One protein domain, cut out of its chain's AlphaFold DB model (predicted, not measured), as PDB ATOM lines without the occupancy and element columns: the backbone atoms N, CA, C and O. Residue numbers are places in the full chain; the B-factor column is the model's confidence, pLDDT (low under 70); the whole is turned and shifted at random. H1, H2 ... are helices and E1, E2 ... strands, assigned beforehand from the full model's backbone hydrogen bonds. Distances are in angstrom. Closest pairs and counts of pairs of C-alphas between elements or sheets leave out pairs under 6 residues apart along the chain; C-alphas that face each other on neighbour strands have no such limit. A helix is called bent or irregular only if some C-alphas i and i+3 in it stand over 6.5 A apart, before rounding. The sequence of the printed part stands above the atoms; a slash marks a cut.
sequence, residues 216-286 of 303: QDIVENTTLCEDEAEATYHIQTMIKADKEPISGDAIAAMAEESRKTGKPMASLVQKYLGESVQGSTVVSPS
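What this domain is: This is residues 216 to 286 of the 303 residues of an uncharacterized protein of Marinobacter hydrocarbonoclasticus (UniProt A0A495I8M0). A long ribbon of two antiparallel strands, E1 and E2, has the helix H3 packed along it, and H2 folds back with H3 as a helical hairpin, so that H3 lies between H2 and the ribbon. The short H1 meets the beginning of H3 at residues 266 to 267, and the ribbon runs along the longest axis. The printed part has 71 residues with three named helices and two named strands, in the order H1, E1, H2, H3, E2; the class is mixed, helices and strands. It is compact, with a radius of gyration of the C-alphas of 12.4 A, yet elongated, spanning 38 by 22 by 18 A.

Where its parts are: H1 is residues 216 to 221, beginning at C-alpha 216 (59.331, -29.266, 90.995). E1, residues 233 to 241, is 25.9 A long. H2, residues 248 to 261, is 19.9 A long. H3, residues 265 to 276, is 16.7 A long and irregular: C-alphas 272 and 275 are 9.6 A apart. E2, residues 277 to 285, is 26.1 A long and ends at C-alpha 285 (58.792, -18.238, 101.157).

How they stand to each other: E1 and E2 are antiparallel neighbours at 164 degrees, with N 234 and O 284 at 2.8 A and N 280 and O 238 at 2.9 A, both within hydrogen-bond range. The closest C-alphas of H3 and E1, those of Ala 266 and Thr 237, are 5.8 A apart. H2 and H3, a hairpin, touch at Ser 258 and Met 265, their closest C-alphas, 5.8 A apart; they run opposite ways at a shallow tilt of 34 degrees, only just short of steep. H1 and H3 only just touch, with 3 pairs of C-alphas within 8 A, the closest being Val 219 and Ser 267 at 5.8 A. H1 and H2 are apart. Every O i to N i+4 pair is within hydrogen-bond range in H1 and H2, but 4 of 8 in H3.

The domain as a whole: The C-alphas farthest apart, those of Glu 230 and Lys 243, are 38.3 A apart. The printed part has no cut. The link from H1 to E1 is long, with 11 residues. The mean pLDDT of the printed part is 90.0, and no printed residue is under 70.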
ATOM      1  N   GLN A 216      58.352 -28.666  91.894       89.69
ATOM      2  CA  GLN A 216      59.331 -29.266  90.995       89.69
ATOM      3  C   GLN A 216      59.860 -28.256  89.969       89.69
ATOM      4  O   GLN A 216      61.075 -28.173  89.791       89.69
ATOM      5  N   ASP A 217      58.990 -27.430  89.386       92.94
ATOM      6  CA  ASP A 217      59.402 -26.375  88.456       92.94
ATOM      7  C   ASP A 217      60.323 -25.367  89.154       92.94
ATOM      8  O   ASP A 217      61.328 -24.943  88.581       92.94
ATOM      9  N   ILE A 218      60.047 -25.039  90.421       93.12
ATOM     10  CA  ILE A 218      60.923 -24.178  91.227       93.12
ATOM     11  C   ILE A 218      62.291 -24.844  91.411       93.12
ATOM     12  O   ILE A 218      63.325 -24.228  91.165       93.12
ATOM     13  N   VAL A 219      62.330 -26.112  91.819       92.06
ATOM     14  CA  VAL A 219      63.587 -26.848  92.032       92.06
ATOM     15  C   VAL A 219      64.430 -26.944  90.757       92.06
ATOM     16  O   VAL A 219      65.658 -26.888  90.833       92.06
ATOM     17  N   GLU A 220      63.790 -27.093  89.600       90.94
ATOM     18  CA  GLU A 220      64.461 -27.250  88.309       90.94
ATOM     19  C   GLU A 220      64.961 -25.924  87.722       90.94
ATOM     20  O   GLU A 220      66.010 -25.904  87.072       90.94
ATOM     21  N   ASN A 221      64.247 -24.822  87.973       91.44
ATOM     22  CA  ASN A 221      64.503 -23.527  87.336       91.44
ATOM     23  C   ASN A 221      65.124 -22.472  88.267       91.44
ATOM     24  O   ASN A 221      65.428 -21.365  87.818       91.44
ATOM     25  N   THR A 222      65.344 -22.783  89.547       91.94
ATOM     26  CA  THR A 222      66.021 -21.876  90.488       91.94
ATOM     27  C   THR A 222      67.517 -22.148  90.605       91.94
ATOM     28  O   THR A 222      68.036 -23.203  90.239       91.94
ATOM     29  N   THR A 223      68.225 -21.157  91.144       92.25
ATOM     30  CA  THR A 223      69.637 -21.259  91.506       92.25
ATOM     31  C   THR A 223      69.828 -20.918  92.979       92.25
ATOM     32  O   THR A 223      68.988 -20.258  93.593       92.25
ATOM     33  N   LEU A 224      70.921 -21.402  93.565       91.62
ATOM     34  CA  LEU A 224      71.314 -21.073  94.925       91.62
ATOM     35  C   LEU A 224      71.610 -19.579  95.039       91.62
ATOM     36  O   LEU A 224      72.367 -19.023  94.244       91.62
ATOM     37  N   CYS A 225      71.053 -18.958  96.073       89.44
ATOM     38  CA  CYS A 225      71.433 -17.615  96.474       89.44
ATOM     39  C   CYS A 225      72.662 -17.686  97.390       89.44
ATOM     40  O   CYS A 225      72.693 -18.500  98.313       89.44
ATOM     41  N   GLU A 226      73.664 -16.837  97.149       87.19
ATOM     42  CA  GLU A 226      74.844 -16.739  98.023       87.19
ATOM     43  C   GLU A 226      74.503 -16.098  99.374       87.19
ATOM     44  O   GLU A 226      75.068 -16.481 100.399       87.19
ATOM     45  N   ASP A 227      73.569 -15.144  99.370       90.12
ATOM     46  CA  ASP A 227      73.069 -14.470 100.564       90.12
ATOM     47  C   ASP A 227      71.635 -14.920 100.863       90.12
ATOM     48  O   ASP A 227      70.694 -14.623 100.127       90.12
ATOM     49  N   GLU A 228      71.448 -15.631 101.971       86.25
ATOM     50  CA  GLU A 228      70.130 -16.093 102.414       86.25
ATOM     51  C   GLU A 228      69.153 -14.925 102.651       86.25
ATOM     52  O   GLU A 228      67.952 -15.067 102.403       86.25
ATOM     53  N   ALA A 229      69.659 -13.741 103.024       87.19
ATOM     54  CA  ALA A 229      68.852 -12.531 103.182       87.19
ATOM     55  C   ALA A 229      68.293 -11.994 101.850       87.19
ATOM     56  O   ALA A 229      67.387 -11.158 101.860       87.19
ATOM     57  N   GLU A 230      68.777 -12.508 100.716       89.62
ATOM     58  CA  GLU A 230      68.321 -12.160  99.370       89.62
ATOM     59  C   GLU A 230      67.593 -13.303  98.649       89.62
ATOM     60  O   GLU A 230      67.104 -13.124  97.534       89.62
ATOM     61  N   ALA A 231      67.460 -14.476  99.272       92.69
ATOM     62  CA  ALA A 231      66.758 -15.604  98.667       92.69
ATOM     63  C   ALA A 231      65.241 -15.361  98.614       92.69
ATOM     64  O   ALA A 231      64.664 -14.930  99.605       92.69
ATOM     65  N   THR A 232      64.569 -15.693  97.506       93.88
ATOM     66  CA  THR A 232      63.091 -15.650  97.404       93.88
ATOM     67  C   THR A 232      62.439 -16.852  98.091       93.88
ATOM     68  O   THR A 232      61.452 -16.702  98.814       93.88
ATOM     69  N   TYR A 233      63.022 -18.039  97.910       94.75
ATOM     70  CA  TYR A 233      62.508 -19.303  98.426       94.75
ATOM     71  C   TYR A 233      63.431 -19.901  99.482       94.75
ATOM     72  O   TYR A 233      64.654 -19.811  99.382       94.75
ATOM     73  N   HIS A 234      62.830 -20.589 100.444       93.88
ATOM     74  CA  HIS A 234      63.487 -21.594 101.260       93.88
ATOM     75  C   HIS A 234      63.099 -22.978 100.725       93.88
ATOM     76  O   HIS A 234      61.915 -23.305 100.627       93.88
ATOM     77  N   ILE A 235      64.097 -23.781 100.349       93.31
ATOM     78  CA  ILE A 235      63.897 -25.127  99.801       93.31
ATOM     79  C   ILE A 235      64.449 -26.138 100.800       93.31
ATOM     80  O   ILE A 235      65.658 -26.218 101.016       93.31
ATOM     81  N   GLN A 236      63.559 -26.940 101.379       91.56
ATOM     82  CA  GLN A 236      63.918 -28.024 102.281       91.56
ATOM     83  C   GLN A 236      63.747 -29.367 101.575       91.56
ATOM     84  O   GLN A 236      62.665 -29.690 101.095       91.56
ATOM     85  N   THR A 237      64.796 -30.189 101.569       89.06
ATOM     86  CA  THR A 237      64.743 -31.559 101.041       89.06
ATOM     87  C   THR A 237      64.932 -32.560 102.169       89.06
ATOM     88  O   THR A 237      65.928 -32.516 102.890       89.06
ATOM     89  N   MET A 238      63.991 -33.489 102.306       89.56
ATOM     90  CA  MET A 238      64.104 -34.640 103.193       89.56
ATOM     91  C   MET A 238      64.334 -35.882 102.342       89.56
ATOM     92  O   MET A 238      63.607 -36.131 101.385       89.56
ATOM     93  N   ILE A 239      65.352 -36.665 102.688       89.62
ATOM     94  CA  ILE A 239      65.695 -37.894 101.973       89.62
ATOM     95  C   ILE A 239      65.609 -39.041 102.964       89.62
ATOM     96  O   ILE A 239      66.282 -39.040 103.997       89.62
ATOM     97  N   LYS A 240      64.775 -40.025 102.643       87.88
ATOM     98  CA  LYS A 240      64.590 -41.232 103.433       87.88
ATOM     99  C   LYS A 240      65.125 -42.434 102.661       87.88
ATOM    100  O   LYS A 240      64.712 -42.692 101.536       87.88
ATOM    101  N   ALA A 241      66.037 -43.169 103.287       87.81
ATOM    102  CA  ALA A 241      66.468 -44.477 102.812       87.81
ATOM    103  C   ALA A 241      65.345 -45.506 102.975       87.81
ATOM    104  O   ALA A 241      64.797 -45.637 104.073       87.81
ATOM    105  N   ASP A 242      65.051 -46.268 101.921       79.88
ATOM    106  CA  ASP A 242      64.053 -47.340 101.993       79.88
ATOM    107  C   ASP A 242      64.652 -48.668 102.472       79.88
ATOM    108  O   ASP A 242      64.032 -49.378 103.264       79.88
ATOM    109  N   LYS A 243      65.850 -49.019 101.987       78.44
ATOM    110  CA  LYS A 243      66.495 -50.318 102.260       78.44
ATOM    111  C   LYS A 243      67.949 -50.179 102.687       78.44
ATOM    112  O   LYS A 243      68.336 -50.746 103.702       78.44
ATOM    113  N   GLU A 244      68.728 -49.420 101.923       82.12
ATOM    114  CA  GLU A 244      70.168 -49.268 102.127       82.12
ATOM    115  C   GLU A 244      70.507 -47.897 102.725       82.12
ATOM    116  O   GLU A 244      69.857 -46.905 102.377       82.12
ATOM    117  N   PRO A 245      71.527 -47.801 103.597       86.06
ATOM    118  CA  PRO A 245      72.015 -46.518 104.085       86.06
ATOM    119  C   PRO A 245      72.441 -45.592 102.939       86.06
ATOM    120  O   PRO A 245      73.067 -46.018 101.969       86.06
ATOM    121  N   ILE A 246      72.156 -44.297 103.081       88.75
ATOM    122  CA  ILE A 246      72.601 -43.285 102.118       88.75
ATOM    123  C   ILE A 246      74.118 -43.126 102.243       88.75
ATOM    124  O   ILE A 246      74.637 -42.873 103.332       88.75
ATOM    125  N   SER A 247      74.832 -43.247 101.123       88.81
ATOM    126  CA  SER A 247      76.281 -43.045 101.091       88.81
ATOM    127  C   SER A 247      76.645 -41.588 101.393       88.81
ATOM    128  O   SER A 247      76.184 -40.666 100.717       88.81
ATOM    129  N   GLY A 248      77.534 -41.382 102.370       90.62
ATOM    130  CA  GLY A 248      78.093 -40.063 102.671       90.62
ATOM    131  C   GLY A 248      78.860 -39.462 101.489       90.62
ATOM    132  O   GLY A 248      78.769 -38.258 101.257       90.62
ATOM    133  N   ASP A 249      79.531 -40.296 100.688       94.19
ATOM    134  CA  ASP A 249      80.252 -39.853  99.489       94.19
ATOM    135  C   ASP A 249      79.290 -39.343  98.409       94.19
ATOM    136  O   ASP A 249      79.582 -38.360  97.728       94.19
ATOM    137  N   ALA A 250      78.108 -39.961  98.288       91.81
ATOM    138  CA  ALA A 250      77.073 -39.494  97.371       91.81
ATOM    139  C   ALA A 250      76.527 -38.124  97.802       91.81
ATOM    140  O   ALA A 250      76.423 -37.221  96.974       91.81
ATOM    141  N   ILE A 251      76.267 -37.929  99.103       91.69
ATOM    142  CA  ILE A 251      75.848 -36.626  99.651       91.69
ATOM    143  C   ILE A 251      76.934 -35.565  99.419       91.69
ATOM    144  O   ILE A 251      76.630 -34.447  98.998       91.69
ATOM    145  N   ALA A 252      78.204 -35.903  99.659       94.94
ATOM    146  CA  ALA A 252      79.320 -34.988  99.443       94.94
ATOM    147  C   ALA A 252      79.445 -34.579  97.966       94.94
ATOM    148  O   ALA A 252      79.638 -33.398  97.669       94.94
ATOM    149  N   ALA A 253      79.275 -35.529  97.041       95.75
ATOM    150  CA  ALA A 253      79.293 -35.263  95.608       95.75
ATOM    151  C   ALA A 253      78.107 -34.391  95.159       95.75
ATOM    152  O   ALA A 253      78.306 -33.462  94.375       95.75
ATOM    153  N   MET A 254      76.904 -34.622  95.702       94.31
ATOM    154  CA  MET A 254      75.737 -33.758  95.476       94.31
ATOM    155  C   MET A 254      75.995 -32.324  95.939       94.31
ATOM    156  O   MET A 254      75.747 -31.382  95.190       94.31
ATOM    157  N   ALA A 255      76.506 -32.145  97.161       93.19
ATOM    158  CA  ALA A 255      76.795 -30.822  97.712       93.19
ATOM    159  C   ALA A 255      77.872 -30.087  96.894       93.19
ATOM    160  O   ALA A 255      77.789 -28.877  96.692       93.19
ATOM    161  N   GLU A 256      78.871 -30.814  96.394       95.94
ATOM    162  CA  GLU A 256      79.915 -30.251  95.541       95.94
ATOM    163  C   GLU A 256      79.391 -29.826  94.163       95.94
ATOM    164  O   GLU A 256      79.723 -28.738  93.692       95.94
ATOM    165  N   GLU A 257      78.552 -30.640  93.517       95.50
ATOM    166  CA  GLU A 257      77.919 -30.255  92.251       95.50
ATOM    167  C   GLU A 257      76.957 -29.080  92.441       95.50
ATOM    168  O   GLU A 257      76.964 -28.151  91.632       95.50
ATOM    169  N   SER A 258      76.185 -29.074  93.527       94.31
ATOM    170  CA  SER A 258      75.287 -27.976  93.886       94.31
ATOM    171  C   SER A 258      76.050 -26.651  94.017       94.31
ATOM    172  O   SER A 258      75.691 -25.675  93.363       94.31
ATOM    173  N   ARG A 259      77.187 -26.639  94.730       92.31
ATOM    174  CA  ARG A 259      78.073 -25.461  94.814       92.31
ATOM    175  C   ARG A 259      78.651 -25.035  93.463       92.31
ATOM    176  O   ARG A 259      78.751 -23.845  93.199       92.31
ATOM    177  N   LYS A 260      79.050 -25.987  92.612       94.38
ATOM    178  CA  LYS A 260      79.669 -25.693  91.305       94.38
ATOM    179  C   LYS A 260      78.684 -25.180  90.263       94.38
ATOM    180  O   LYS A 260      79.064 -24.394  89.403       94.38
ATOM    181  N   THR A 261      77.459 -25.691  90.289       93.25
ATOM    182  CA  THR A 261      76.448 -25.434  89.252       93.25
ATOM    183  C   THR A 261      75.397 -24.423  89.688       93.25
ATOM    184  O   THR A 261      74.632 -23.958  88.849       93.25
ATOM    185  N   GLY A 262      75.327 -24.116  90.985       92.88
ATOM    186  CA  GLY A 262      74.256 -23.324  91.576       92.88
ATOM    187  C   GLY A 262      72.920 -24.061  91.642       92.88
ATOM    188  O   GLY A 262      71.932 -23.456  92.033       92.88
ATOM    189  N   LYS A 263      72.838 -25.344  91.272       93.56
ATOM    190  CA  LYS A 263      71.575 -26.088  91.317       93.56
ATOM    191  C   LYS A 263      71.187 -26.444  92.753       93.56
ATOM    192  O   LYS A 263      72.063 -26.878  93.510       93.56
ATOM    193  N   PRO A 264      69.900 -26.363  93.135       92.81
ATOM    194  CA  PRO A 264      69.443 -26.842  94.435       92.81
ATOM    195  C   PRO A 264      69.751 -28.330  94.616       92.81
ATOM    196  O   PRO A 264      69.562 -29.123  93.691       92.81
ATOM    197  N   MET A 265      70.154 -28.742  95.822       91.31
ATOM    198  CA  MET A 265      70.402 -30.160  96.126       91.31
ATOM    199  C   MET A 265      69.186 -31.051  95.837       91.31
ATOM    200  O   MET A 265      69.362 -32.191  95.411       91.31
ATOM    201  N   ALA A 266      67.972 -30.514  96.002       91.12
ATOM    202  CA  ALA A 266      66.711 -31.161  95.646       91.12
ATOM    203  C   ALA A 266      66.720 -31.728  94.213       91.12
ATOM    204  O   ALA A 266      66.332 -32.874  93.999       91.12
ATOM    205  N   SER A 267      67.245 -30.962  93.250       92.56
ATOM    206  CA  SER A 267      67.311 -31.351  91.831       92.56
ATOM    207  C   SER A 267      68.308 -32.486  91.554       92.56
ATOM    208  O   SER A 267      68.259 -33.130  90.509       92.56
ATOM    209  N   LEU A 268      69.226 -32.749  92.491       92.44
ATOM    210  CA  LEU A 268      70.313 -33.718  92.339       92.44
ATOM    211  C   LEU A 268      70.013 -35.062  93.017       92.44
ATOM    212  O   LEU A 268      70.763 -36.017  92.815       92.44
ATOM    213  N   VAL A 269      68.932 -35.165  93.802       90.44
ATOM    214  CA  VAL A 269      68.601 -36.368  94.589       90.44
ATOM    215  C   VAL A 269      68.511 -37.605  93.700       90.44
ATOM    216  O   VAL A 269      69.221 -38.581  93.935       90.44
ATOM    217  N   GLN A 270      67.708 -37.544  92.636       88.50
ATOM    218  CA  GLN A 270      67.525 -38.680  91.728       88.50
ATOM    219  C   GLN A 270      68.814 -39.054  90.989       88.50
ATOM    220  O   GLN A 270      69.103 -40.233  90.807       88.50
ATOM    221  N   LYS A 271      69.638 -38.066  90.620       91.06
ATOM    222  CA  LYS A 271      70.909 -38.297  89.918       91.06
ATOM    223  C   LYS A 271      71.898 -39.121  90.750       91.06
ATOM    224  O   LYS A 271      72.605 -39.955  90.193       91.06
ATOM    225  N   TYR A 272      71.983 -38.857  92.052       90.50
ATOM    226  CA  TYR A 272      73.021 -39.436  92.913       90.50
ATOM    227  C   TYR A 272      72.545 -40.601  93.776       90.50
ATOM    228  O   TYR A 272      73.346 -41.475  94.098       90.50
ATOM    229  N   LEU A 273      71.272 -40.609  94.171       88.12
ATOM    230  CA  LEU A 273      70.713 -41.610  95.084       88.12
ATOM    231  C   LEU A 273      69.732 -42.565  94.385       88.12
ATOM    232  O   LEU A 273      69.439 -43.647  94.904       88.12
ATOM    233  N   GLY A 274      69.270 -42.195  93.185       82.50
ATOM    234  CA  GLY A 274      68.360 -42.989  92.364       82.50
ATOM    235  C   GLY A 274      67.026 -43.281  93.047       82.50
ATOM    236  O   GLY A 274      66.665 -42.682  94.059       82.50
ATOM    237  N   GLU A 275      66.318 -44.281  92.530       78.88
ATOM    238  CA  GLU A 275      64.996 -44.695  93.025       78.88
ATOM    239  C   GLU A 275      65.042 -45.437  94.376       78.88
ATOM    240  O   GLU A 275      64.013 -45.855  94.895       78.88
ATOM    241  N   SER A 276      66.232 -45.631  94.957       73.94
ATOM    242  CA  SER A 276      66.402 -46.360  96.224       73.94
ATOM    243  C   SER A 276      66.089 -45.524  97.472       73.94
ATOM    244  O   SER A 276      66.134 -46.032  98.599       73.94
ATOM    245  N   VAL A 277      65.765 -44.245  97.271       82.88
ATOM    246  CA  VAL A 277      65.406 -43.293  98.319       82.88
ATOM    247  C   VAL A 277      64.081 -42.607  98.007       82.88
ATOM    248  O   VAL A 277      63.760 -42.310  96.857       82.88
ATOM    249  N   GLN A 278      63.338 -42.282  99.059       82.00
ATOM    250  CA  GLN A 278      62.176 -41.406  98.984       82.00
ATOM    251  C   GLN A 278      62.617 -39.984  99.321       82.00
ATOM    252  O   GLN A 278      62.994 -39.693 100.458       82.00
ATOM    253  N   GLY A 279      62.599 -39.108  98.319       80.56
ATOM    254  CA  GLY A 279      62.817 -37.676  98.494       80.56
ATOM    255  C   GLY A 279      61.489 -36.936  98.614       80.56
ATOM    256  O   GLY A 279      60.592 -37.157  97.807       80.56
ATOM    257  N   SER A 280      61.371 -36.036  99.586       86.00
ATOM    258  CA  SER A 280      60.326 -35.014  99.605       86.00
ATOM    259  C   SER A 280      60.962 -33.631  99.645       86.00
ATOM    260  O   SER A 280      61.919 -33.392 100.384       86.00
ATOM    261  N   THR A 281      60.432 -32.718  98.836       89.19
ATOM    262  CA  THR A 281      60.866 -31.322  98.812       89.19
ATOM    263  C   THR A 281      59.711 -30.436  99.237       89.19
ATOM    264  O   THR A 281      58.603 -30.566  98.723       89.19
ATOM    265  N   VAL A 282      59.985 -29.540 100.176       91.06
ATOM    266  CA  VAL A 282      59.084 -28.469 100.587       91.06
ATOM    267  C   VAL A 282      59.693 -27.163 100.104       91.06
ATOM    268  O   VAL A 282      60.853 -26.871 100.399       91.06
ATOM    269  N   VAL A 283      58.911 -26.391  99.358       92.94
ATOM    270  CA  VAL A 283      59.263 -25.031  98.958       92.94
ATOM    271  C   VAL A 283      58.381 -24.074  99.743       92.94
ATOM    272  O   VAL A 283      57.165 -24.247  99.800       92.94
ATOM    273  N   SER A 284      58.991 -23.076 100.369       93.12
ATOM    274  CA  SER A 284      58.286 -22.036 101.111       93.12
ATOM    275  C   SER A 284      58.894 -20.663 100.823       93.12
ATOM    276  O   SER A 284      60.032 -20.583 100.358       93.12
ATOM    277  N   PRO A 285      58.183 -19.563 101.125       93.56
ATOM    278  CA  PRO A 285      58.792 -18.238 101.157       93.56
ATOM    279  C   PRO A 285      60.032 -18.230 102.060       93.56
ATOM    280  O   PRO A 285      60.031 -18.861 103.121       93.56
ATOM    281  N   SER A 286      61.077 -17.515 101.649       93.69
ATOM    282  CA  SER A 286      62.244 -17.266 102.502       93.69
ATOM    283  C   SER A 286      61.898 -16.339 103.676       93.69
ATOM    284  O   SER A 286      60.961 -15.541 103.605       93.69
TER     285      SER A 286